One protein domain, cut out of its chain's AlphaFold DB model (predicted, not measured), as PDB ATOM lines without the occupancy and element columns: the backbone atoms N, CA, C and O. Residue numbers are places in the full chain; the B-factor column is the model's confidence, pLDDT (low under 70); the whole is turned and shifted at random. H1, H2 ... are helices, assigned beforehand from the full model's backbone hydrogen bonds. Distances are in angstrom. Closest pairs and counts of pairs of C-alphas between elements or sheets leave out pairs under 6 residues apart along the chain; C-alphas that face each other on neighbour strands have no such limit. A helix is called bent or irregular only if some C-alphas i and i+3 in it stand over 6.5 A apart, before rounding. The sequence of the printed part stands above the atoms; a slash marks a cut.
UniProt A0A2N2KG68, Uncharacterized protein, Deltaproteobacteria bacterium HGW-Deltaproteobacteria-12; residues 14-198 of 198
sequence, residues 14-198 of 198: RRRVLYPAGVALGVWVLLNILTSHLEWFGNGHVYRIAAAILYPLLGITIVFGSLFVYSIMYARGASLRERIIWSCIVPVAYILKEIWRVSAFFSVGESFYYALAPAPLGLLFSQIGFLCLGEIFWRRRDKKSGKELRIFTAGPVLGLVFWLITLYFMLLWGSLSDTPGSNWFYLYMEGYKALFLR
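This is residues 14 to 198 of the 198 residues of an uncharacterized protein of Deltaproteobacteria bacterium HGW-Deltaproteobacteria-12 (UniProt A0A2N2KG68). Helices are stacked in layers, most of them running roughly along the longest axis: H1 on one side, then H3b and H5 nearly end to end, then H7, then H8 on the far side of H7. H3a, the other arm of the bent helix H3, slants away from the stack with short H2 at its far end, while H9 makes a corner with H8, residues 182 to 184 of H9 meeting residues 169 to 171 of H8, and packs on H6. The printed part has 185 residues with nine named helices, H1 to H9 in order, and no named strand; the class is all helix. It is only just compact, close to loose, with a radius of gyration of the C-alphas of 19.2 A and spans of 59 by 43 by 34 A.

H1, residues 14 to 36, begins at C-alpha 14 (-58.012, 45.831, 16.119) and is 30.2 A long; it is irregular, but only just, with C-alphas 16 and 19 6.7 A apart. H2 is residues 38 to 41, 5.8 A. H3, residues 44 to 75, was assigned as one helix by its hydrogen bonds but is bent, C-alphas 63 and 66 being 7.6 A apart: H3a is residues 44 to 63, 28.1 A, and H3b residues 66 to 75, 14.0 A. H4 is residues 80 to 87, 10.7 A; H5 residues 89 to 102, 20.1 A; H6 residues 108 to 116, 13.8 A. H7, residues 118 to 144, is 38.7 A; H8, residues 154 to 172, is 25.7 A. H9, residues 182 to 196, is 20.9 A and ends at C-alpha 196 (-22.581, 20.384, 21.447).

H1, H3b, H5 and H7 form an up and down bundle, each running against the one before it. H1 touches H3b with residues 16 to 24 alone, closest C-alphas Arg 16 and Met 73 at 5.9 A. H3b touches H7, closest C-alphas Leu 67 and Phe 130 at 5.2 A. H5 and H7 touch at a shallow tilt of 5 degrees, closest C-alphas Ile 95 and Pro 120 at 6.4 A. H3a and H3b stand at a steep tilt of 62 degrees; H2 touches H3a, C-alphas Phe 41 and Tyr 47 being closest at 5.2 A. H3b and H4 form a helical hairpin, closest C-alphas Ser 66 and Ser 87 at 4.3 A. H7 and H8 form another, closest C-alphas Cys 132 and Pro 156 at 4.5 A. H6 touches H9, closest C-alphas Leu 116 and Tyr 188 at 7.4 A. H1 and H8 are apart. Every O i to N i+4 pair is within hydrogen-bond range in H3b, H4, H5, H8 and H9, against 17 of 19 in H1, 15 of 16 in H3a, 3 of 5 in H6 and 21 of 23 in H7; H2 is too short for such a pair.

The C-alphas farthest apart, of Gly 146 and Arg 198, are 62.2 A apart. The printed part has no cut and no long link. Its mean pLDDT is 92.9; residues 176 and 198 are under 70.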
ATOM      1  N   ARG A  14     -58.860  44.950  15.314       92.12
ATOM      2  CA  ARG A  14     -58.012  45.831  16.119       92.12
ATOM      3  C   ARG A  14     -58.463  45.930  17.579       92.12
ATOM      4  O   ARG A  14     -57.634  45.828  18.476       92.12
ATOM      5  N   ARG A  15     -59.759  46.123  17.836       91.75
ATOM      6  CA  ARG A  15     -60.296  46.245  19.202       91.75
ATOM      7  C   ARG A  15     -60.410  44.895  19.903       91.75
ATOM      8  O   ARG A  15     -60.117  44.823  21.097       91.75
ATOM      9  N   ARG A  16     -60.806  43.836  19.191       92.50
ATOM     10  CA  ARG A  16     -61.007  42.512  19.804       92.50
ATOM     11  C   ARG A  16     -59.710  41.755  20.094       92.50
ATOM     12  O   ARG A  16     -59.652  41.070  21.108       92.50
ATOM     13  N   VAL A  17     -58.683  41.901  19.252       94.06
ATOM     14  CA  VAL A  17     -57.459  41.077  19.286       94.06
ATOM     15  C   VAL A  17     -56.196  41.919  19.465       94.06
ATOM     16  O   VAL A  17     -55.475  41.723  20.441       94.06
ATOM     17  N   LEU A  18     -55.933  42.885  18.577       94.75
ATOM     18  CA  LEU A  18     -54.659  43.621  18.621       94.75
ATOM     19  C   LEU A  18     -54.514  44.471  19.881       94.75
ATOM     20  O   LEU A  18     -53.426  44.547  20.437       94.75
ATOM     21  N   TYR A  19     -55.593  45.096  20.352       95.50
ATOM     22  CA  TYR A  19     -55.532  45.929  21.548       95.50
ATOM     23  C   TYR A  19     -55.204  45.115  22.813       95.50
ATOM     24  O   TYR A  19     -54.236  45.472  23.474       95.50
ATOM     25  N   PRO A  20     -55.918  44.023  23.172       96.50
ATOM     26  CA  PRO A  20     -55.550  43.236  24.352       96.50
ATOM     27  C   PRO A  20     -54.134  42.656  24.276       96.50
ATOM     28  O   PRO A  20     -53.396  42.743  25.252       96.50
ATOM     29  N   ALA A  21     -53.744  42.114  23.116       97.00
ATOM     30  CA  ALA A  21     -52.404  41.565  22.911       97.00
ATOM     31  C   ALA A  21     -51.321  42.648  23.014       97.00
ATOM     32  O   ALA A  21     -50.330  42.470  23.716       97.00
ATOM     33  N   GLY A  22     -51.533  43.788  22.353       97.38
ATOM     34  CA  GLY A  22     -50.607  44.915  22.350       97.38
ATOM     35  C   GLY A  22     -50.467  45.568  23.722       97.38
ATOM     36  O   GLY A  22     -49.356  45.898  24.116       97.38
ATOM     37  N   VAL A  23     -51.558  45.696  24.483       97.62
ATOM     38  CA  VAL A  23     -51.504  46.186  25.869       97.62
ATOM     39  C   VAL A  23     -50.722  45.218  26.748       97.62
ATOM     40  O   VAL A  23     -49.834  45.656  27.467       97.62
ATOM     41  N   ALA A  24     -50.997  43.913  26.674       97.62
ATOM     42  CA  ALA A  24     -50.264  42.926  27.464       97.62
ATOM     43  C   ALA A  24     -48.765  42.914  27.126       97.62
ATOM     44  O   ALA A  24     -47.930  42.897  28.029       97.62
ATOM     45  N   LEU A  25     -48.425  42.998  25.837       98.00
ATOM     46  CA  LEU A  25     -47.042  43.100  25.387       98.00
ATOM     47  C   LEU A  25     -46.389  44.407  25.853       98.00
ATOM     48  O   LEU A  25     -45.274  44.376  26.357       98.00
ATOM     49  N   GLY A  26     -47.083  45.542  25.747       98.19
ATOM     50  CA  GLY A  26     -46.590  46.840  26.211       98.19
ATOM     51  C   GLY A  26     -46.357  46.881  27.721       98.19
ATOM     52  O   GLY A  26     -45.328  47.385  28.164       98.19
ATOM     53  N   VAL A  27     -47.261  46.292  28.511       98.19
ATOM     54  CA  VAL A  27     -47.092  46.132  29.964       98.19
ATOM     55  C   VAL A  27     -45.872  45.267  30.269       98.19
ATOM     56  O   VAL A  27     -45.057  45.651  31.104       98.19
ATOM     57  N   TRP A  28     -45.704  44.141  29.572       98.19
ATOM     58  CA  TRP A  28     -44.520  43.299  29.731       98.19
ATOM     59  C   TRP A  28     -43.224  44.044  29.381       98.19
ATOM     60  O   TRP A  28     -42.282  43.999  30.168       98.19
ATOM     61  N   VAL A  29     -43.177  44.767  28.255       98.31
ATOM     62  CA  VAL A  29     -42.008  45.570  27.854       98.31
ATOM     63  C   VAL A  29     -41.684  46.617  28.915       98.31
ATOM     64  O   VAL A  29     -40.532  46.720  29.332       98.31
ATOM     65  N   LEU A  30     -42.688  47.361  29.383       98.19
ATOM     66  CA  LEU A  30     -42.514  48.383  30.411       98.19
ATOM     67  C   LEU A  30     -41.964  47.780  31.707       98.19
ATOM     68  O   LEU A  30     -40.971  48.274  32.234       98.19
ATOM     69  N   LEU A  31     -42.574  46.698  32.199       98.00
ATOM     70  CA  LEU A  31     -42.107  46.010  33.403       98.00
ATOM     71  C   LEU A  31     -40.683  45.487  33.222       98.00
ATOM     72  O   LEU A  31     -39.858  45.687  34.106       98.00
ATOM     73  N   ASN A  32     -40.370  44.887  32.071       97.25
ATOM     74  CA  ASN A  32     -39.028  44.401  31.771       97.25
ATOM     75  C   ASN A  32     -38.002  45.547  31.814       97.25
ATOM     76  O   ASN A  32     -36.993  45.410  32.497       97.25
ATOM     77  N   ILE A  33     -38.280  46.692  31.177       97.50
ATOM     78  CA  ILE A  33     -37.408  47.882  31.216       97.50
ATOM     79  C   ILE A  33     -37.213  48.368  32.655       97.50
ATOM     80  O   ILE A  33     -36.078  48.537  33.088       97.50
ATOM     81  N   LEU A  34     -38.299  48.541  33.415       97.19
ATOM     82  CA  LEU A  34     -38.225  49.020  34.799       97.19
ATOM     83  C   LEU A  34     -37.436  48.064  35.704       97.19
ATOM     84  O   LEU A  34     -36.695  48.518  36.570       97.19
ATOM     85  N   THR A  35     -37.564  46.749  35.500       96.25
ATOM     86  CA  THR A  35     -36.786  45.751  36.255       96.25
ATOM     87  C   THR A  35     -35.330  45.643  35.808       96.25
ATOM     88  O   THR A  35     -34.485  45.252  36.606       96.25
ATOM     89  N   SER A  36     -35.027  45.957  34.545       94.56
ATOM     90  CA  SER A  36     -33.654  46.000  34.030       94.56
ATOM     91  C   SER A  36     -32.914  47.267  34.442       94.56
ATOM     92  O   SER A  36     -31.691  47.244  34.466       94.56
ATOM     93  N   HIS A  37     -33.653  48.325  34.783       95.50
ATOM     94  CA  HIS A  37     -33.116  49.621  35.180       95.50
ATOM     95  C   HIS A  37     -33.572  50.048  36.579       95.50
ATOM     96  O   HIS A  37     -34.002  51.182  36.805       95.50
ATOM     97  N   LEU A  38     -33.513  49.127  37.545       93.81
ATOM     98  CA  LEU A  38     -33.917  49.422  38.922       93.81
ATOM     99  C   LEU A  38     -33.056  50.519  39.570       93.81
ATOM    100  O   LEU A  38     -33.498  51.179  40.510       93.81
ATOM    101  N   GLU A  39     -31.853  50.765  39.060       92.38
ATOM    102  CA  GLU A  39     -30.998  51.880  39.464       92.38
ATOM    103  C   GLU A  39     -31.664  53.254  39.281       92.38
ATOM    104  O   GLU A  39     -31.331  54.186  40.013       92.38
ATOM    105  N   TRP A  40     -32.660  53.386  38.393       93.62
ATOM    106  CA  TRP A  40     -33.437  54.624  38.235       93.62
ATOM    107  C   TRP A  40     -34.207  55.018  39.500       93.62
ATOM    108  O   TRP A  40     -34.532  56.190  39.683       93.62
ATOM    109  N   PHE A  41     -34.473  54.066  40.398       90.50
ATOM    110  CA  PHE A  41     -35.130  54.330  41.678       90.50
ATOM    111  C   PHE A  41     -34.176  54.911  42.741       90.50
ATOM    112  O   PHE A  41     -34.626  55.295  43.823       90.50
ATOM    113  N   GLY A  42     -32.880  55.044  42.427       87.50
ATOM    114  CA  GLY A  42     -31.892  55.820  43.179       87.50
ATOM    115  C   GLY A  42     -31.606  55.290  44.586       87.50
ATOM    116  O   GLY A  42     -30.662  54.535  44.800       87.50
ATOM    117  N   ASN A  43     -32.397  55.720  45.573       90.56
ATOM    118  CA  ASN A  43     -32.182  55.402  46.987       90.56
ATOM    119  C   ASN A  43     -32.384  53.900  47.261       90.56
ATOM    120  O   ASN A  43     -33.374  53.312  46.826       90.56
ATOM    121  N   GLY A  44     -31.500  53.293  48.062       91.25
ATOM    122  CA  GLY A  44     -31.550  51.870  48.414       91.25
ATOM    123  C   GLY A  44     -32.886  51.387  48.998       91.25
ATOM    124  O   GLY A  44     -33.283  50.252  48.736       91.25
ATOM    125  N   HIS A  45     -33.623  52.223  49.736       93.50
ATOM    126  CA  HIS A  45     -34.965  51.864  50.214       93.50
ATOM    127  C   HIS A  45     -35.996  51.816  49.079       93.50
ATOM    128  O   HIS A  45     -36.742  50.842  48.972       93.50
ATOM    129  N   VAL A  46     -36.010  52.832  48.212       93.88
ATOM    130  CA  VAL A  46     -36.934  52.909  47.069       93.88
ATOM    131  C   VAL A  46     -36.620  51.805  46.062       93.88
ATOM    132  O   VAL A  46     -37.538  51.134  45.604       93.88
ATOM    133  N   TYR A  47     -35.337  51.531  45.810       94.88
ATOM    134  CA  TYR A  47     -34.869  50.399  45.010       94.88
ATOM    135  C   TYR A  47     -35.453  49.068  45.501       94.88
ATOM    136  O   TYR A  47     -36.023  48.311  44.719       94.88
ATOM    137  N   ARG A  48     -35.354  48.777  46.807       95.38
ATOM    138  CA  ARG A  48     -35.842  47.509  47.379       95.38
ATOM    139  C   ARG A  48     -37.356  47.376  47.268       95.38
ATOM    140  O   ARG A  48     -37.840  46.301  46.926       95.38
ATOM    141  N   ILE A  49     -38.092  48.455  47.536       96.25
ATOM    142  CA  ILE A  49     -39.555  48.473  47.404       96.25
ATOM    143  C   ILE A  49     -39.952  48.281  45.937       96.25
ATOM    144  O   ILE A  49     -40.802  47.445  45.636       96.25
ATOM    145  N   ALA A  50     -39.304  49.003  45.019       96.00
ATOM    146  CA  ALA A  50     -39.539  48.873  43.587       96.00
ATOM    147  C   ALA A  50     -39.265  47.440  43.111       96.00
ATOM    148  O   ALA A  50     -40.129  46.841  42.480       96.00
ATOM    149  N   ALA A  51     -38.132  46.843  43.488       96.31
ATOM    150  CA  ALA A  51     -37.801  45.456  43.163       96.31
ATOM    151  C   ALA A  51     -38.846  44.463  43.708       96.31
ATOM    152  O   ALA A  51     -39.307  43.585  42.977       96.31
ATOM    153  N   ALA A  52     -39.263  44.631  44.968       96.75
ATOM    154  CA  ALA A  52     -40.242  43.763  45.623       96.75
ATOM    155  C   ALA A  52     -41.632  43.802  44.964       96.75
ATOM    156  O   ALA A  52     -42.391  42.849  45.100       96.75
ATOM    157  N   ILE A  53     -41.965  44.876  44.245       97.44
ATOM    158  CA  ILE A  53     -43.236  45.020  43.523       97.44
ATOM    159  C   ILE A  53     -43.077  44.613  42.053       97.44
ATOM    160  O   ILE A  53     -43.866  43.825  41.530       97.44
ATOM    161  N   LEU A  54     -42.052  45.130  41.376       97.88
ATOM    162  CA  LEU A  54     -41.886  44.994  39.931       97.88
ATOM    163  C   LEU A  54     -41.532  43.567  39.509       97.88
ATOM    164  O   LEU A  54     -42.085  43.096  38.517       97.88
ATOM    165  N   TYR A  55     -40.677  42.849  40.251       97.25
ATOM    166  CA  TYR A  55     -40.336  41.465  39.895       97.25
ATOM    167  C   TYR A  55     -41.538  40.515  39.989       97.25
ATOM    168  O   TYR A  55     -41.778  39.790  39.019       97.25
ATOM    169  N   PRO A  56     -42.353  40.522  41.067       97.88
ATOM    170  CA  PRO A  56     -43.584  39.736  41.090       97.88
ATOM    171  C   PRO A  56     -44.573  40.129  39.994       97.88
ATOM    172  O   PRO A  56     -45.151  39.244  39.369       97.88
ATOM    173  N   LEU A  57     -44.748  41.425  39.706       97.88
ATOM    174  CA  LEU A  57     -45.628  41.871  38.618       97.88
ATOM    175  C   LEU A  57     -45.146  41.380  37.249       97.88
ATOM    176  O   LEU A  57     -45.956  40.914  36.441       97.88
ATOM    177  N   LEU A  58     -43.837  41.442  36.992       97.75
ATOM    178  CA  LEU A  58     -43.235  40.894  35.781       97.75
ATOM    179  C   LEU A  58     -43.463  39.380  35.704       97.75
ATOM    180  O   LEU A  58     -43.933  38.887  34.680       97.75
ATOM    181  N   GLY A  59     -43.219  38.658  36.802       96.25
ATOM    182  CA  GLY A  59     -43.465  37.221  36.904       96.25
ATOM    183  C   GLY A  59     -44.925  36.854  36.632       96.25
ATOM    184  O   GLY A  59     -45.195  35.983  35.807       96.25
ATOM    185  N   ILE A  60     -45.881  37.563  37.238       96.88
ATOM    186  CA  ILE A  60     -47.319  37.363  37.005       96.88
ATOM    187  C   ILE A  60     -47.671  37.620  35.539       96.88
ATOM    188  O   ILE A  60     -48.424  36.849  34.946       96.88
ATOM    189  N   THR A  61     -47.115  38.673  34.943       96.50
ATOM    190  CA  THR A  61     -47.364  39.023  33.539       96.50
ATOM    191  C   THR A  61     -46.838  37.947  32.591       96.50
ATOM    192  O   THR A  61     -47.523  37.585  31.637       96.50
ATOM    193  N   ILE A  62     -45.655  37.391  32.866       96.31
ATOM    194  CA  ILE A  62     -45.053  36.319  32.062       96.31
ATOM    195  C   ILE A  62     -45.827  35.006  32.233       96.31
ATOM    196  O   ILE A  62     -46.170  34.364  31.242       96.31
ATOM    197  N   VAL A  63     -46.124  34.613  33.474       95.44
ATOM    198  CA  VAL A  63     -46.742  33.317  33.790       95.44
ATOM    199  C   VAL A  63     -48.224  33.306  33.422       95.44
ATOM    200  O   VAL A  63     -48.656  32.433  32.673       95.44
ATOM    201  N   PHE A  64     -48.996  34.280  33.907       95.69
ATOM    202  CA  PHE A  64     -50.459  34.311  33.794       95.69
ATOM    203  C   PHE A  64     -50.976  35.225  32.677       95.69
ATOM    204  O   PHE A  64     -52.191  35.325  32.485       95.69
ATOM    205  N   GLY A  65     -50.094  35.887  31.921       93.94
ATOM    206  CA  GLY A  65     -50.480  36.822  30.862       93.94
ATOM    207  C   GLY A  65     -51.469  36.227  29.860       93.94
ATOM    208  O   GLY A  65     -52.460  36.875  29.517       93.94
ATOM    209  N   SER A  66     -51.274  34.964  29.463       95.50
ATOM    210  CA  SER A  66     -52.192  34.290  28.539       95.50
ATOM    211  C   SER A  66     -53.603  34.144  29.095       95.50
ATOM    212  O   SER A  66     -54.556  34.363  28.356       95.50
ATOM    213  N   LEU A  67     -53.768  33.853  30.388       96.06
ATOM    214  CA  LEU A  67     -55.081  33.714  31.019       96.06
ATOM    215  C   LEU A  67     -55.875  35.026  30.950       96.06
ATOM    216  O   LEU A  67     -57.070  35.026  30.621       96.06
ATOM    217  N   PHE A  68     -55.209  36.149  31.237       95.50
ATOM    218  CA  PHE A  68     -55.818  37.477  31.196       95.50
ATOM    219  C   PHE A  68     -56.149  37.899  29.765       95.50
ATOM    220  O   PHE A  68     -57.287  38.293  29.492       95.50
ATOM    221  N   VAL A  69     -55.195  37.767  28.839       97.25
ATOM    222  CA  VAL A  69     -55.398  38.118  27.426       97.25
ATOM    223  C   VAL A  69     -56.520  37.275  26.825       97.25
ATOM    224  O   VAL A  69     -57.440  37.831  26.222       97.25
ATOM    225  N   TYR A  70     -56.514  35.966  27.074       97.38
ATOM    226  CA  TYR A  70     -57.549  35.049  26.606       97.38
ATOM    227  C   TYR A  70     -58.929  35.464  27.091       97.38
ATOM    228  O   TYR A  70     -59.880  35.507  26.310       97.38
ATOM    229  N   SER A  71     -59.036  35.808  28.375       95.69
ATOM    230  CA  SER A  71     -60.295  36.216  28.991       95.69
ATOM    231  C   SER A  71     -60.837  37.516  28.408       95.69
ATOM    232  O   SER A  71     -62.026  37.610  28.103       95.69
ATOM    233  N   ILE A  72     -59.969  38.509  28.200       96.00
ATOM    234  CA  ILE A  72     -60.355  39.784  27.584       96.00
ATOM    235  C   ILE A  72     -60.802  39.555  26.136       96.00
ATOM    236  O   ILE A  72     -61.825  40.095  25.716       96.00
ATOM    237  N   MET A  73     -60.070  38.743  25.371       96.62
ATOM    238  CA  MET A  73     -60.419  38.424  23.987       96.62
ATOM    239  C   MET A  73     -61.718  37.610  23.884       96.62
ATOM    240  O   MET A  73     -62.522  37.876  22.993       96.62
ATOM    241  N   TYR A  74     -61.968  36.676  24.813       95.19
ATOM    242  CA  TYR A  74     -63.247  35.955  24.922       95.19
ATOM    243  C   TYR A  74     -64.397  36.938  25.112       95.19
ATOM    244  O   TYR A  74     -65.352  36.931  24.338       95.19
ATOM    245  N   ALA A  75     -64.286  37.825  26.105       93.31
ATOM    246  CA  ALA A  75     -65.316  38.818  26.399       93.31
ATOM    247  C   ALA A  75     -65.583  39.768  25.218       93.31
ATOM    248  O   ALA A  75     -66.692  40.275  25.071       93.31
ATOM    249  N   ARG A  76     -64.579  39.994  24.361       93.00
ATOM    250  CA  ARG A  76     -64.673  40.817  23.144       93.00
ATOM    251  C   ARG A  76     -65.109  40.044  21.893       93.00
ATOM    252  O   ARG A  76     -65.100  40.619  20.808       93.00
ATOM    253  N   GLY A  77     -65.478  38.771  22.026       90.94
ATOM    254  CA  GLY A  77     -65.996  37.960  20.922       90.94
ATOM    255  C   GLY A  77     -64.935  37.488  19.924       90.94
ATOM    256  O   GLY A  77     -65.268  37.199  18.780       90.94
ATOM    257  N   ALA A  78     -63.659  37.415  20.315       93.75
ATOM    258  CA  ALA A  78     -62.628  36.843  19.453       93.75
ATOM    259  C   ALA A  78     -62.849  35.334  19.240       93.75
ATOM    260  O   ALA A  78     -63.233  34.589  20.152       93.75
ATOM    261  N   SER A  79     -62.552  34.860  18.032       93.31
ATOM    262  CA  SER A  79     -62.618  33.442  17.678       93.31
ATOM    263  C   SER A  79     -61.635  32.608  18.505       93.31
ATOM    264  O   SER A  79     -60.636  33.107  19.021       93.31
ATOM    265  N   LEU A  80     -61.886  31.301  18.620       91.81
ATOM    266  CA  LEU A  80     -61.019  30.399  19.387       91.81
ATOM    267  C   LEU A  80     -59.555  30.440  18.910       91.81
ATOM    268  O   LEU A  80     -58.645  30.474  19.734       91.81
ATOM    269  N   ARG A  81     -59.330  30.476  17.590       93.88
ATOM    270  CA  ARG A  81     -57.980  30.528  17.007       93.88
ATOM    271  C   ARG A  81     -57.267  31.832  17.355       93.88
ATOM    272  O   ARG A  81     -56.123  31.786  17.792       93.88
ATOM    273  N   GLU A  82     -57.951  32.971  17.217       95.62
ATOM    274  CA  GLU A  82     -57.402  34.275  17.611       95.62
ATOM    275  C   GLU A  82     -57.023  34.271  19.098       95.62
ATOM    276  O   GLU A  82     -55.914  34.661  19.455       95.62
ATOM    277  N   ARG A  83     -57.910  33.760  19.958       96.19
ATOM    278  CA  ARG A  83     -57.675  33.688  21.403       96.19
ATOM    279  C   ARG A  83     -56.456  32.842  21.752       96.19
ATOM    280  O   ARG A  83     -55.649  33.280  22.561       96.19
ATOM    281  N   ILE A  84     -56.299  31.666  21.149       95.00
ATOM    282  CA  ILE A  84     -55.156  30.779  21.414       95.00
ATOM    283  C   ILE A  84     -53.843  31.432  20.971       95.00
ATOM    284  O   ILE A  84     -52.913  31.526  21.766       95.00
ATOM    285  N   ILE A  85     -53.774  31.914  19.727       95.44
ATOM    286  CA  ILE A  85     -52.529  32.431  19.142       95.44
ATOM    287  C   ILE A  85     -52.057  33.679  19.891       95.44
ATOM    288  O   ILE A  85     -50.909  33.760  20.322       95.44
ATOM    289  N   TRP A  86     -52.949  34.653  20.080       96.94
ATOM    290  CA  TRP A  86     -52.554  35.966  20.586       96.94
ATOM    291  C   TRP A  86     -52.387  36.022  22.102       96.94
ATOM    292  O   TRP A  86     -51.687  36.900  22.602       96.94
ATOM    293  N   SER A  87     -52.959  35.075  22.845       97.06
ATOM    294  CA  SER A  87     -52.724  34.979  24.292       97.06
ATOM    295  C   SER A  87     -51.310  34.504  24.627       97.06
ATOM    296  O   SER A  87     -50.805  34.803  25.704       97.06
ATOM    297  N   CYS A  88     -50.633  33.827  23.698       95.94
ATOM    298  CA  CYS A  88     -49.253  33.378  23.877       95.94
ATOM    299  C   CYS A  88     -48.204  34.453  23.541       95.94
ATOM    300  O   CYS A  88     -47.011  34.182  23.653       95.94
ATOM    301  N   ILE A  89     -48.602  35.667  23.142       96.50
ATOM    302  CA  ILE A  89     -47.652  36.676  22.648       96.50
ATOM    303  C   ILE A  89     -46.601  37.083  23.688       96.50
ATOM    304  O   ILE A  89     -45.425  37.181  23.358       96.50
ATOM    305  N   VAL A  90     -47.007  37.271  24.948       96.75
ATOM    306  CA  VAL A  90     -46.107  37.655  26.045       96.75
ATOM    307  C   VAL A  90     -45.089  36.553  26.368       96.75
ATOM    308  O   VAL A  90     -43.895  36.842  26.315       96.75
ATOM    309  N   PRO A  91     -45.489  35.300  26.667       96.19
ATOM    310  CA  PRO A  91     -44.520  34.245  26.969       96.19
ATOM    311  C   PRO A  91     -43.605  33.931  25.778       96.19
ATOM    312  O   PRO A  91     -42.420  33.686  25.981       96.19
ATOM    313  N   VAL A  92     -44.104  34.009  24.537       96.12
ATOM    314  CA  VAL A  92     -43.261  33.854  23.338       96.12
ATOM    315  C   VAL A  92     -42.246  34.994  23.227       96.12
ATOM    316  O   VAL A  92     -41.063  34.726  23.036       96.12
ATOM    317  N   ALA A  93     -42.669  36.251  23.395       97.06
ATOM    318  CA  ALA A  93     -41.761  37.399  23.365       97.06
ATOM    319  C   ALA A  93     -40.690  37.314  24.464       97.06
ATOM    320  O   ALA A  93     -39.518  37.582  24.203       97.06
ATOM    321  N   TYR A  94     -41.072  36.877  25.666       97.12
ATOM    322  CA  TYR A  94     -40.139  36.628  26.760       97.12
ATOM    323  C   TYR A  94     -39.097  35.565  26.398       97.12
ATOM    324  O   TYR A  94     -37.905  35.810  26.562       97.12
ATOM    325  N   ILE A  95     -39.514  34.422  25.852       96.19
ATOM    326  CA  ILE A  95     -38.584  33.346  25.477       96.19
ATOM    327  C   ILE A  95     -37.651  33.785  24.353       96.19
ATOM    328  O   ILE A  95     -36.455  33.534  24.439       96.19
ATOM    329  N   LEU A  96     -38.156  34.494  23.340       96.69
ATOM    330  CA  LEU A  96     -37.312  35.050  22.278       96.69
ATOM    331  C   LEU A  96     -36.277  36.035  22.832       96.69
ATOM    332  O   LEU A  96     -35.117  35.999  22.427       96.69
ATOM    333  N   LYS A  97     -36.670  36.878  23.793       96.56
ATOM    334  CA  LYS A  97     -35.749  37.781  24.494       96.56
ATOM    335  C   LYS A  97     -34.703  37.006  25.302       96.56
ATOM    336  O   LYS A  97     -33.542  37.400  25.309       96.56
ATOM    337  N   GLU A  98     -35.072  35.903  25.948       95.38
ATOM    338  CA  GLU A  98     -34.107  35.063  26.665       95.38
ATOM    339  C   GLU A  98     -33.146  34.333  25.718       95.38
ATOM    340  O   GLU A  98     -31.948  34.333  25.990       95.38
ATOM    341  N   ILE A  99     -33.621  33.811  24.580       96.69
ATOM    342  CA  ILE A  99     -32.772  33.248  23.509       96.69
ATOM    343  C   ILE A  99     -31.768  34.301  23.022       96.69
ATOM    344  O   ILE A  99     -30.573  34.031  22.941       96.69
ATOM    345  N   TRP A 100     -32.240  35.521  22.753       96.75
ATOM    346  CA  TRP A 100     -31.386  36.641  22.352       96.75
ATOM    347  C   TRP A 100     -30.356  37.014  23.429       96.75
ATOM    348  O   TRP A 100     -29.205  37.321  23.132       96.75
ATOM    349  N   ARG A 101     -30.748  36.981  24.706       95.25
ATOM    350  CA  ARG A 101     -29.840  37.273  25.821       95.25
ATOM    351  C   ARG A 101     -28.718  36.239  25.906       95.25
ATOM    352  O   ARG A 101     -27.572  36.612  26.145       95.25
ATOM    353  N   VAL A 102     -29.033  34.954  25.744       95.38
ATOM    354  CA  VAL A 102     -28.025  33.885  25.832       95.38
ATOM    355  C   VAL A 102     -27.165  33.781  24.572       95.38
ATOM    356  O   VAL A 102     -26.012  33.366  24.679       95.38
ATOM    357  N   SER A 103     -27.641  34.252  23.416       96.50
ATOM    358  CA  SER A 103     -26.844  34.272  22.180       96.50
ATOM    359  C   SER A 103     -25.662  35.239  22.205       96.50
ATOM    360  O   SER A 103     -24.839  35.218  21.298       96.50
ATOM    361  N   ALA A 104     -25.552  36.080  23.237       95.62
ATOM    362  CA  ALA A 104     -24.337  36.846  23.504       95.62
ATOM    363  C   ALA A 104     -23.171  35.969  24.004       95.62
ATOM    364  O   ALA A 104     -22.021  36.395  23.940       95.62
ATOM    365  N   PHE A 105     -23.461  34.768  24.516       95.56
ATOM    366  CA  PHE A 105     -22.481  33.875  25.145       95.56
ATOM    367  C   PHE A 105     -22.342  32.533  24.426       95.56
ATOM    368  O   PHE A 105     -21.272  31.934  24.458       95.56
ATOM    369  N   PHE A 106     -23.417  32.061  23.795       94.31
ATOM    370  CA  PHE A 106     -23.486  30.747  23.168       94.31
ATOM    371  C   PHE A 106     -23.705  30.857  21.661       94.31
ATOM    372  O   PHE A 106     -24.193  31.872  21.155       94.31
ATOM    373  N   SER A 107     -23.399  29.786  20.931       95.44
ATOM    374  CA  SER A 107     -23.734  29.694  19.511       95.44
ATOM    375  C   SER A 107     -25.250  29.782  19.285       95.44
ATOM    376  O   SER A 107     -26.066  29.588  20.193       95.44
ATOM    377  N   VAL A 108     -25.656  30.046  18.040       94.25
ATOM    378  CA  VAL A 108     -27.080  30.126  17.673       94.25
ATOM    379  C   VAL A 108     -27.818  28.829  18.033       94.25
ATOM    380  O   VAL A 108     -28.903  28.884  18.607       94.25
ATOM    381  N   GLY A 109     -27.216  27.666  17.759       94.00
ATOM    382  CA  GLY A 109     -27.820  26.363  18.058       94.00
ATOM    383  C   GLY A 109     -28.045  26.143  19.555       94.00
ATOM    384  O   GLY A 109     -29.141  25.766  19.968       94.00
ATOM    385  N   GLU A 110     -27.043  26.450  20.375       95.50
ATOM    386  CA  GLU A 110     -27.130  26.359  21.839       95.50
ATOM    387  C   GLU A 110     -28.143  27.354  22.421       95.50
ATOM    388  O   GLU A 110     -28.879  27.038  23.356       95.50
ATOM    389  N   SER A 111     -28.241  28.541  21.825       96.00
ATOM    390  CA  SER A 111     -29.195  29.572  22.241       96.00
ATOM    391  C   SER A 111     -30.640  29.141  22.003       96.00
ATOM    392  O   SER A 111     -31.499  29.368  22.850       96.00
ATOM    393  N   PHE A 112     -30.925  28.469  20.884       95.44
ATOM    394  CA  PHE A 112     -32.238  27.853  20.667       95.44
ATOM    395  C   PHE A 112     -32.461  26.638  21.570       95.44
ATOM    396  O   PHE A 112     -33.579  26.440  22.048       95.44
ATOM    397  N   TYR A 113     -31.414  25.859  21.857       95.88
ATOM    398  CA  TYR A 113     -31.496  24.741  22.796       95.88
ATOM    399  C   TYR A 113     -31.921  25.200  24.197       95.88
ATOM    400  O   TYR A 113     -32.714  24.523  24.848       95.88
ATOM    401  N   TYR A 114     -31.506  26.398  24.626       94.06
ATOM    402  CA  TYR A 114     -31.931  27.002  25.893       94.06
ATOM    403  C   TYR A 114     -33.460  27.111  26.043       94.06
ATOM    404  O   TYR A 114     -33.979  27.003  27.152       94.06
ATOM    405  N   ALA A 115     -34.216  27.252  24.949       93.31
ATOM    406  CA  ALA A 115     -35.681  27.277  25.004       93.31
ATOM    407  C   ALA A 115     -36.300  25.938  25.456       93.31
ATOM    408  O   ALA A 115     -37.459  25.905  25.866       93.31
ATOM    409  N   LEU A 116     -35.533  24.844  25.396       92.81
ATOM    410  CA  LEU A 116     -35.916  23.516  25.881       92.81
ATOM    411  C   LEU A 116     -35.573  23.302  27.361       92.81
ATOM    412  O   LEU A 116     -35.942  22.273  27.934       92.81
ATOM    413  N   ALA A 117     -34.884  24.258  27.993       90.69
ATOM    414  CA  ALA A 117     -34.608  24.198  29.418       90.69
ATOM    415  C   ALA A 117     -35.927  24.137  30.218       90.69
ATOM    416  O   ALA A 117     -36.944  24.693  29.782       90.69
ATOM    417  N   PRO A 118     -35.932  23.489  31.402       88.25
ATOM    418  CA  PRO A 118     -37.155  23.261  32.173       88.25
ATOM    419  C   PRO A 118     -37.997  24.523  32.403       88.25
ATOM    420  O   PRO A 118     -39.218  24.473  32.282       88.25
ATOM    421  N   ALA A 119     -37.366  25.668  32.683       88.50
ATOM    422  CA  ALA A 119     -38.091  26.908  32.952       88.50
ATOM    423  C   ALA A 119     -38.782  27.508  31.700       88.50
ATOM    424  O   ALA A 119     -40.007  27.660  31.738       88.50
ATOM    425  N   PRO A 120     -38.088  27.823  30.582       92.19
ATOM    426  CA  PRO A 120     -38.738  28.305  29.354       92.19
ATOM    427  C   PRO A 120     -39.781  27.337  28.787       92.19
ATOM    428  O   PRO A 120     -40.879  27.752  28.407       92.19
ATOM    429  N   LEU A 121     -39.471  26.041  28.768       91.31
ATOM    430  CA  LEU A 121     -40.365  25.046  28.191       91.31
ATOM    431  C   LEU A 121     -41.593  24.804  29.085       91.31
ATOM    432  O   LEU A 121     -42.726  24.757  28.597       91.31
ATOM    433  N   GLY A 122     -41.391  24.745  30.403       91.31
ATOM    434  CA  GLY A 122     -42.471  24.667  31.388       91.31
ATOM    435  C   GLY A 122     -43.387  25.884  31.357       91.31
ATOM    436  O   GLY A 122     -44.607  25.741  31.476       91.31
ATOM    437  N   LEU A 123     -42.835  27.075  31.106       93.06
ATOM    438  CA  LEU A 123     -43.623  28.281  30.885       93.06
ATOM    439  C   LEU A 123     -44.545  28.140  29.665       93.06
ATOM    440  O   LEU A 123     -45.730  28.455  29.793       93.06
ATOM    441  N   LEU A 124     -44.047  27.651  28.521       92.44
ATOM    442  CA  LEU A 124     -44.858  27.449  27.307       92.44
ATOM    443  C   LEU A 124     -45.986  26.449  27.528       92.44
ATOM    444  O   LEU A 124     -47.142  26.736  27.213       92.44
ATOM    445  N   PHE A 125     -45.673  25.291  28.104       93.50
ATOM    446  CA  PHE A 125     -46.687  24.276  28.365       93.50
ATOM    447  C   PHE A 125     -47.703  24.726  29.413       93.50
ATOM    448  O   PHE A 125     -48.880  24.375  29.310       93.50
ATOM    449  N   SER A 126     -47.303  25.585  30.352       93.69
ATOM    450  CA  SER A 126     -48.246  26.190  31.297       93.69
ATOM    451  C   SER A 126     -49.285  27.080  30.632       93.69
ATOM    452  O   SER A 126     -50.430  27.125  31.087       93.69
ATOM    453  N   GLN A 127     -48.950  27.702  29.499       95.50
ATOM    454  CA  GLN A 127     -49.923  28.485  28.740       95.50
ATOM    455  C   GLN A 127     -51.072  27.609  28.234       95.50
ATOM    456  O   GLN A 127     -52.218  28.037  28.291       95.50
ATOM    457  N   ILE A 128     -50.813  26.362  27.822       95.38
ATOM    458  CA  ILE A 128     -51.874  25.431  27.393       95.38
ATOM    459  C   ILE A 128     -52.882  25.219  28.525       95.38
ATOM    460  O   ILE A 128     -54.091  25.333  28.304       95.38
ATOM    461  N   GLY A 129     -52.389  24.983  29.742       95.56
ATOM    462  CA  GLY A 129     -53.215  24.871  30.941       95.56
ATOM    463  C   GLY A 129     -54.089  26.099  31.167       95.56
ATOM    464  O   GLY A 129     -55.309  25.984  31.288       95.56
ATOM    465  N   PHE A 130     -53.484  27.286  31.145       96.62
ATOM    466  CA  PHE A 130     -54.193  28.550  31.340       96.62
ATOM    467  C   PHE A 130     -55.249  28.829  30.266       96.62
ATOM    468  O   PHE A 130     -56.361  29.239  30.602       96.62
ATOM    469  N   LEU A 131     -54.961  28.545  28.994       96.81
ATOM    470  CA  LEU A 131     -55.940  28.661  27.908       96.81
ATOM    471  C   LEU A 131     -57.136  27.724  28.130       96.81
ATOM    472  O   LEU A 131     -58.286  28.128  27.942       96.81
ATOM    473  N   CYS A 132     -56.883  26.488  28.571       96.31
ATOM    474  CA  CYS A 132     -57.934  25.508  28.849       96.31
ATOM    475  C   CYS A 132     -58.780  25.898  30.068       96.31
ATOM    476  O   CYS A 132     -60.009  25.810  30.012       96.31
ATOM    477  N   LEU A 133     -58.148  26.377  31.147       95.81
ATOM    478  CA  LEU A 133     -58.845  26.916  32.320       95.81
ATOM    479  C   LEU A 133     -59.714  28.119  31.943       95.81
ATOM    480  O   LEU A 133     -60.881  28.177  32.335       95.81
ATOM    481  N   GLY A 134     -59.174  29.042  31.142       95.38
ATOM    482  CA  GLY A 134     -59.905  30.193  30.620       95.38
ATOM    483  C   GLY A 134     -61.137  29.774  29.817       95.38
ATOM    484  O   GLY A 134     -62.240  30.251  30.084       95.38
ATOM    485  N   GLU A 135     -60.987  28.836  28.881       95.62
ATOM    486  CA  GLU A 135     -62.100  28.328  28.068       95.62
ATOM    487  C   GLU A 135     -63.194  27.680  28.928       95.62
ATOM    488  O   GLU A 135     -64.378  27.974  28.754       95.62
ATOM    489  N   ILE A 136     -62.822  26.829  29.890       94.94
ATOM    490  CA  ILE A 136     -63.779  26.175  30.798       94.94
ATOM    491  C   ILE A 136     -64.507  27.213  31.657       94.94
ATOM    492  O   ILE A 136     -65.731  27.142  31.807       94.94
ATOM    493  N   PHE A 137     -63.777  28.189  32.202       95.31
ATOM    494  CA  PHE A 137     -64.344  29.258  33.019       95.31
ATOM    495  C   PHE A 137     -65.384  30.071  32.240       95.31
ATOM    496  O   PHE A 137     -66.516  30.241  32.707       95.31
ATOM    497  N   TRP A 138     -65.044  30.521  31.031       94.00
ATOM    498  CA  TRP A 138     -65.942  31.338  30.216       94.00
ATOM    499  C   TRP A 138     -67.137  30.554  29.677       94.00
ATOM    500  O   TRP A 138     -68.258  31.056  29.747       94.00
ATOM    501  N   ARG A 139     -66.959  29.292  29.267       92.06
ATOM    502  CA  ARG A 139     -68.087  28.408  28.914       92.06
ATOM    503  C   ARG A 139     -69.031  28.184  30.087       92.06
ATOM    504  O   ARG A 139     -70.247  28.177  29.908       92.06
ATOM    505  N   ARG A 140     -68.493  28.016  31.300       91.94
ATOM    506  CA  ARG A 140     -69.302  27.887  32.521       91.94
ATOM    507  C   ARG A 140     -70.093  29.163  32.797       91.94
ATOM    508  O   ARG A 140     -71.253  29.068  33.194       91.94
ATOM    509  N   ARG A 141     -69.494  30.335  32.578       92.38
ATOM    510  CA  ARG A 141     -70.176  31.632  32.692       92.38
ATOM    511  C   ARG A 141     -71.279  31.787  31.644       92.38
ATOM    512  O   ARG A 141     -72.405  32.092  32.011       92.38
ATOM    513  N   ASP A 142     -70.985  31.505  30.381       90.56
ATOM    514  CA  ASP A 142     -71.950  31.591  29.281       90.56
ATOM    515  C   ASP A 142     -73.136  30.632  29.457       90.56
ATOM    516  O   ASP A 142     -74.279  31.002  29.186       90.56
ATOM    517  N   LYS A 143     -72.887  29.423  29.978       90.25
ATOM    518  CA  LYS A 143     -73.953  28.473  30.316       90.25
ATOM    519  C   LYS A 143     -74.881  29.018  31.402       90.25
ATOM    520  O   LYS A 143     -76.092  28.855  31.304       90.25
ATOM    521  N   LYS A 144     -74.337  29.701  32.419       89.12
ATOM    522  CA  LYS A 144     -75.155  30.380  33.443       89.12
ATOM    523  C   LYS A 144     -76.012  31.506  32.857       89.12
ATOM    524  O   LYS A 144     -77.059  31.803  33.414       89.12
ATOM    525  N   SER A 145     -75.594  32.104  31.745       86.62
ATOM    526  CA  SER A 145     -76.350  33.128  31.013       86.62
ATOM    527  C   SER A 145     -77.372  32.555  30.018       86.62
ATOM    528  O   SER A 145     -77.924  33.312  29.227       86.62
ATOM    529  N   GLY A 146     -77.625  31.241  30.037       84.19
ATOM    530  CA  GLY A 146     -78.662  30.597  29.224       84.19
ATOM    531  C   GLY A 146     -78.203  30.099  27.852       84.19
ATOM    532  O   GLY A 146     -79.028  29.617  27.084       84.19
ATOM    533  N   LYS A 147     -76.904  30.171  27.522       85.38
ATOM    534  CA  LYS A 147     -76.385  29.557  26.288       85.38
ATOM    535  C   LYS A 147     -76.246  28.044  26.471       85.38
ATOM    536  O   LYS A 147     -75.594  27.582  27.411       85.38
ATOM    537  N   GLU A 148     -76.772  27.263  25.534       82.69
ATOM    538  CA  GLU A 148     -76.581  25.810  25.518       82.69
ATOM    539  C   GLU A 148     -75.173  25.443  25.035       82.69
ATOM    540  O   GLU A 148     -74.926  25.145  23.869       82.69
ATOM    541  N   LEU A 149     -74.210  25.488  25.955       84.31
ATOM    542  CA  LEU A 149     -72.821  25.127  25.690       84.31
ATOM    543  C   LEU A 149     -72.377  23.968  26.580       84.31
ATOM    544  O   LEU A 149     -72.628  23.927  27.790       84.31
ATOM    545  N   ARG A 150     -71.634  23.028  25.986       85.06
ATOM    546  CA  ARG A 150     -70.889  22.018  26.744       85.06
ATOM    547  C   ARG A 150     -69.662  22.680  27.371       85.06
ATOM    548  O   ARG A 150     -68.812  23.209  26.653       85.06
ATOM    549  N   ILE A 151     -69.594  22.639  28.703       85.50
ATOM    550  CA  ILE A 151     -68.479  23.185  29.494       85.50
ATOM    551  C   ILE A 151     -67.230  22.332  29.275       85.50
ATOM    552  O   ILE A 151     -66.210  22.827  28.804       85.50
ATOM    553  N   PHE A 152     -67.337  21.036  29.566       87.00
ATOM    554  CA  PHE A 152     -66.265  20.073  29.363       87.00
ATOM    555  C   PHE A 152     -66.335  19.546  27.934       87.00
ATOM    556  O   PHE A 152     -67.225  18.777  27.573       87.00
ATOM    557  N   THR A 153     -65.413  20.016  27.103       88.81
ATOM    558  CA  THR A 153     -65.190  19.494  25.753       88.81
ATOM    559  C   THR A 153     -63.837  18.794  25.708       88.81
ATOM    560  O   THR A 153     -62.972  19.079  26.536       88.81
ATOM    561  N   ALA A 154     -63.655  17.871  24.759       89.69
ATOM    562  CA  ALA A 154     -62.437  17.065  24.675       89.69
ATOM    563  C   ALA A 154     -61.165  17.929  24.610       89.69
ATOM    564  O   ALA A 154     -60.208  17.635  25.310       89.69
ATOM    565  N   GLY A 155     -61.181  19.037  23.855       91.94
ATOM    566  CA  GLY A 155     -60.024  19.928  23.700       91.94
ATOM    567  C   GLY A 155     -59.474  20.469  25.031       91.94
ATOM    568  O   GLY A 155     -58.354  20.117  25.392       91.94
ATOM    569  N   PRO A 156     -60.240  21.275  25.791       92.75
ATOM    570  CA  PRO A 156     -59.802  21.791  27.087       92.75
ATOM    571  C   PRO A 156     -59.452  20.703  28.106       92.75
ATOM    572  O   PRO A 156     -58.509  20.872  28.868       92.75
ATOM    573  N   VAL A 157     -60.178  19.579  28.126       94.62
ATOM    574  CA  VAL A 157     -59.884  18.477  29.059       94.62
ATOM    575  C   VAL A 157     -58.545  17.820  28.723       94.62
ATOM    576  O   VAL A 157     -57.705  17.680  29.608       94.62
ATOM    577  N   LEU A 158     -58.310  17.475  27.455       95.75
ATOM    578  CA  LEU A 158     -57.040  16.898  27.010       95.75
ATOM    579  C   LEU A 158     -55.878  17.872  27.221       95.75
ATOM    580  O   LEU A 158     -54.815  17.454  27.666       95.75
ATOM    581  N   GLY A 159     -56.087  19.167  26.968       95.44
ATOM    582  CA  GLY A 159     -55.079  20.194  27.224       95.44
ATOM    583  C   GLY A 159     -54.729  20.339  28.708       95.44
ATOM    584  O   GLY A 159     -53.554  20.476  29.037       95.44
ATOM    585  N   LEU A 160     -55.709  20.236  29.615       95.81
ATOM    586  CA  LEU A 160     -55.448  20.212  31.060       95.81
ATOM    587  C   LEU A 160     -54.691  18.959  31.492       95.81
ATOM    588  O   LEU A 160     -53.740  19.068  32.259       95.81
ATOM    589  N   VAL A 161     -55.089  17.782  31.004       96.50
ATOM    590  CA  VAL A 161     -54.385  16.526  31.304       96.50
ATOM    591  C   VAL A 161     -52.940  16.605  30.816       96.50
ATOM    592  O   VAL A 161     -52.021  16.324  31.581       96.50
ATOM    593  N   PHE A 162     -52.725  17.063  29.581       95.75
ATOM    594  CA  PHE A 162     -51.394  17.282  29.022       95.75
ATOM    595  C   PHE A 162     -50.567  18.261  29.864       95.75
ATOM    596  O   PHE A 162     -49.405  17.991  30.172       95.75
ATOM    597  N   TRP A 163     -51.165  19.379  30.281       95.12
ATOM    598  CA  TRP A 163     -50.500  20.354  31.139       95.12
ATOM    599  C   TRP A 163     -50.095  19.755  32.492       95.12
ATOM    600  O   TRP A 163     -48.947  19.919  32.897       95.12
ATOM    601  N   LEU A 164     -50.981  19.010  33.158       94.62
ATOM    602  CA  LEU A 164     -50.689  18.355  34.439       94.62
ATOM    603  C   LEU A 164     -49.575  17.311  34.317       94.62
ATOM    604  O   LEU A 164     -48.679  17.276  35.159       94.62
ATOM    605  N   ILE A 165     -49.599  16.501  33.253       93.94
ATOM    606  CA  ILE A 165     -48.521  15.551  32.943       93.94
ATOM    607  C   ILE A 165     -47.203  16.308  32.776       93.94
ATOM    608  O   ILE A 165     -46.195  15.944  33.372       93.94
ATOM    609  N   THR A 166     -47.210  17.400  32.015       91.62
ATOM    610  CA  THR A 166     -45.997  18.182  31.767       91.62
ATOM    611  C   THR A 166     -45.454  18.820  33.047       91.62
ATOM    612  O   THR A 166     -44.255  18.740  33.305       91.62
ATOM    613  N   LEU A 167     -46.320  19.393  33.891       89.38
ATOM    614  CA  LEU A 167     -45.918  19.922  35.197       89.38
ATOM    615  C   LEU A 167     -45.298  18.839  36.077       89.38
ATOM    616  O   LEU A 167     -44.278  19.091  36.714       89.38
ATOM    617  N   TYR A 168     -45.876  17.636  36.088       89.69
ATOM    618  CA  TYR A 168     -45.299  16.511  36.811       89.69
ATOM    619  C   TYR A 168     -43.887  16.192  36.305       89.69
ATOM    620  O   TYR A 168     -42.946  16.190  37.095       89.69
ATOM    621  N   PHE A 169     -43.711  16.004  34.995       88.69
ATOM    622  CA  PHE A 169     -42.406  15.666  34.418       88.69
ATOM    623  C   PHE A 169     -41.345  16.755  34.619       88.69
ATOM    624  O   PHE A 169     -40.177  16.433  34.807       88.69
ATOM    625  N   MET A 170     -41.731  18.031  34.600       85.06
ATOM    626  CA  MET A 170     -40.775  19.138  34.697       85.06
ATOM    627  C   MET A 170     -40.455  19.560  36.127       85.06
ATOM    628  O   MET A 170     -39.339  20.001  36.383       85.06
ATOM    629  N   LEU A 171     -41.418  19.463  37.045       82.75
ATOM    630  CA  LEU A 171     -41.277  19.998  38.403       82.75
ATOM    631  C   LEU A 171     -41.207  18.918  39.476       82.75
ATOM    632  O   LEU A 171     -40.663  19.171  40.542       82.75
ATOM    633  N   LEU A 172     -41.786  17.742  39.233       84.81
ATOM    634  CA  LEU A 172     -41.968  16.714  40.262       84.81
ATOM    635  C   LEU A 172     -41.220  15.417  39.951       84.81
ATOM    636  O   LEU A 172     -40.984  14.625  40.859       84.81
ATOM    637  N   TRP A 173     -40.815  15.192  38.700       87.75
ATOM    638  CA  TRP A 173     -40.082  13.992  38.321       87.75
ATOM    639  C   TRP A 173     -38.633  14.054  38.808       87.75
ATOM    640  O   TRP A 173     -37.826  14.874  38.370       87.75
ATOM    641  N   GLY A 174     -38.326  13.179  39.755       81.31
ATOM    642  CA  GLY A 174     -37.084  13.163  40.517       81.31
ATOM    643  C   GLY A 174     -37.352  12.588  41.900       81.31
ATOM    644  O   GLY A 174     -38.499  12.284  42.241       81.31
ATOM    645  N   SER A 175     -36.305  12.427  42.705       70.75
ATOM    646  CA  SER A 175     -36.504  12.060  44.105       70.75
ATOM    647  C   SER A 175     -37.132  13.231  44.862       70.75
ATOM    648  O   SER A 175     -36.609  14.348  44.829       70.75
ATOM    649  N   LEU A 176     -38.240  12.972  45.565       66.12
ATOM    650  CA  LEU A 176     -38.904  13.961  46.421       66.12
ATOM    651  C   LEU A 176     -38.003  14.412  47.586       66.12
ATOM    652  O   LEU A 176     -38.225  15.487  48.135       66.12
ATOM    653  N   SER A 177     -37.010  13.593  47.962       71.06
ATOM    654  CA  SER A 177     -36.058  13.878  49.043       71.06
ATOM    655  C   SER A 177     -34.918  14.811  48.639       71.06
ATOM    656  O   SER A 177     -34.348  15.450  49.517       71.06
ATOM    657  N   ASP A 178     -34.582  14.886  47.346       71.44
ATOM    658  CA  ASP A 178     -33.343  15.531  46.900       71.44
ATOM    659  C   ASP A 178     -33.642  16.855  46.200       71.44
ATOM    660  O   ASP A 178     -33.364  17.937  46.714       71.44
ATOM    661  N   THR A 179     -34.218  16.794  44.999       75.62
ATOM    662  CA  THR A 179     -34.593  17.980  44.225       75.62
ATOM    663  C   THR A 179     -35.680  17.590  43.222       75.62
ATOM    664  O   THR A 179     -35.382  16.939  42.210       75.62
ATOM    665  N   PRO A 180     -36.946  17.964  43.476       74.62
ATOM    666  CA  PRO A 180     -38.036  17.770  42.525       74.62
ATOM    667  C   PRO A 180     -37.693  18.381  41.155       74.62
ATOM    668  O   PRO A 180     -37.132  19.474  41.080       74.62
ATOM    669  N   GLY A 181     -37.979  17.657  40.067       78.50
ATOM    670  CA  GLY A 181     -37.715  18.105  38.691       78.50
ATOM    671  C   GLY A 181     -36.277  17.894  38.191       78.50
ATOM    672  O   GLY A 181     -35.977  18.181  37.029       78.50
ATOM    673  N   SER A 182     -35.381  17.356  39.026       85.00
ATOM    674  CA  SER A 182     -33.979  17.102  38.660       85.00
ATOM    675  C   SER A 182     -33.818  16.176  37.450       85.00
ATOM    676  O   SER A 182     -32.930  16.403  36.631       85.00
ATOM    677  N   ASN A 183     -34.699  15.188  37.268       89.50
ATOM    678  CA  ASN A 183     -34.599  14.246  36.149       89.50
ATOM    679  C   ASN A 183     -34.730  14.939  34.788       89.50
ATOM    680  O   ASN A 183     -33.992  14.611  33.857       89.50
ATOM    681  N   TRP A 184     -35.624  15.927  34.667       88.62
ATOM    682  CA  TRP A 184     -35.741  16.711  33.438       88.62
ATOM    683  C   TRP A 184     -34.482  17.539  33.183       88.62
ATOM    684  O   TRP A 184     -33.995  17.605  32.055       88.62
ATOM    685  N   PHE A 185     -33.931  18.151  34.233       88.94
ATOM    686  CA  PHE A 185     -32.682  18.899  34.130       88.94
ATOM    687  C   PHE A 185     -31.522  18.007  33.662       88.94
ATOM    688  O   PHE A 185     -30.785  18.401  32.760       88.94
ATOM    689  N   TYR A 186     -31.396  16.789  34.195       91.62
ATOM    690  CA  TYR A 186     -30.384  15.835  33.734       91.62
ATOM    691  C   TYR A 186     -30.582  15.444  32.272       91.62
ATOM    692  O   TYR A 186     -29.618  15.463  31.509       91.62
ATOM    693  N   LEU A 187     -31.819  15.163  31.850       93.06
ATOM    694  CA  LEU A 187     -32.119  14.849  30.451       93.06
ATOM    695  C   LEU A 187     -31.728  16.002  29.513       93.06
ATOM    696  O   LEU A 187     -31.123  15.773  28.466       93.06
ATOM    697  N   TYR A 188     -32.034  17.240  29.908       93.75
ATOM    698  CA  TYR A 188     -31.613  18.446  29.196       93.75
ATOM    699  C   TYR A 188     -30.079  18.559  29.118       93.75
ATOM    700  O   TYR A 188     -29.527  18.809  28.051       93.75
ATOM    701  N   MET A 189     -29.360  18.328  30.218       94.75
ATOM    702  CA  MET A 189     -27.895  18.425  30.221       94.75
ATOM    703  C   MET A 189     -27.222  17.328  29.390       94.75
ATOM    704  O   MET A 189     -26.259  17.608  28.678       94.75
ATOM    705  N   GLU A 190     -27.719  16.093  29.442       95.31
ATOM    706  CA  GLU A 190     -27.207  15.001  28.609       95.31
ATOM    707  C   GLU A 190     -27.483  15.250  27.121       95.31
ATOM    708  O   GLU A 190     -26.605  15.043  26.283       95.31
ATOM    709  N   GLY A 191     -28.661  15.787  26.785       95.00
ATOM    710  CA  GLY A 191     -28.970  16.222  25.423       95.00
ATOM    711  C   GLY A 191     -28.036  17.334  24.938       95.00
ATOM    712  O   GLY A 191     -27.531  17.258  23.819       95.00
ATOM    713  N   TYR A 192     -27.745  18.321  25.788       95.50
ATOM    714  CA  TYR A 192     -26.783  19.380  25.480       95.50
ATOM    715  C   TYR A 192     -25.389  18.809  25.187       95.50
ATOM    716  O   TYR A 192     -24.813  19.095  24.138       95.50
ATOM    717  N   LYS A 193     -24.869  17.938  26.064       95.50
ATOM    718  CA  LYS A 193     -23.563  17.285  25.864       95.50
ATOM    719  C   LYS A 193     -23.517  16.504  24.553       95.50
ATOM    720  O   LYS A 193     -22.563  16.634  23.792       95.50
ATOM    721  N   ALA A 194     -24.560  15.724  24.275       95.62
ATOM    722  CA  ALA A 194     -24.633  14.893  23.082       95.62
ATOM    723  C   ALA A 194     -24.654  15.704  21.776       95.62
ATOM    724  O   ALA A 194     -24.202  15.184  20.756       95.62
ATOM    725  N   LEU A 195     -25.183  16.930  21.797       94.88
ATOM    726  CA  LEU A 195     -25.304  17.792  20.621       94.88
ATOM    727  C   LEU A 195     -24.114  18.742  20.431       94.88
ATOM    728  O   LEU A 195     -23.760  19.012  19.286       94.88
ATOM    729  N   PHE A 196     -23.516  19.249  21.514       94.88
ATOM    730  CA  PHE A 196     -22.581  20.384  21.447       94.88
ATOM    731  C   PHE A 196     -21.192  20.131  22.045       94.88
ATOM    732  O   PHE A 196     -20.278  20.892  21.750       94.88
ATOM    733  N   LEU A 197     -21.010  19.088  22.864       88.94
ATOM    734  CA  LEU A 197     -19.745  18.814  23.570       88.94
ATOM    735  C   LEU A 197     -19.104  17.475  23.168       88.94
ATOM    736  O   LEU A 197     -18.376  16.882  23.965       88.94
ATOM    737  N   ARG A 198     -19.406  16.980  21.965       62.25
ATOM    738  CA  ARG A 198     -18.735  15.801  21.402       62.25
ATOM    739  C   ARG A 198     -17.344  16.134  20.888       62.25
ATOM    740  O   ARG A 198     -17.213  17.180  20.217       62.25
TER     741      ARG A 198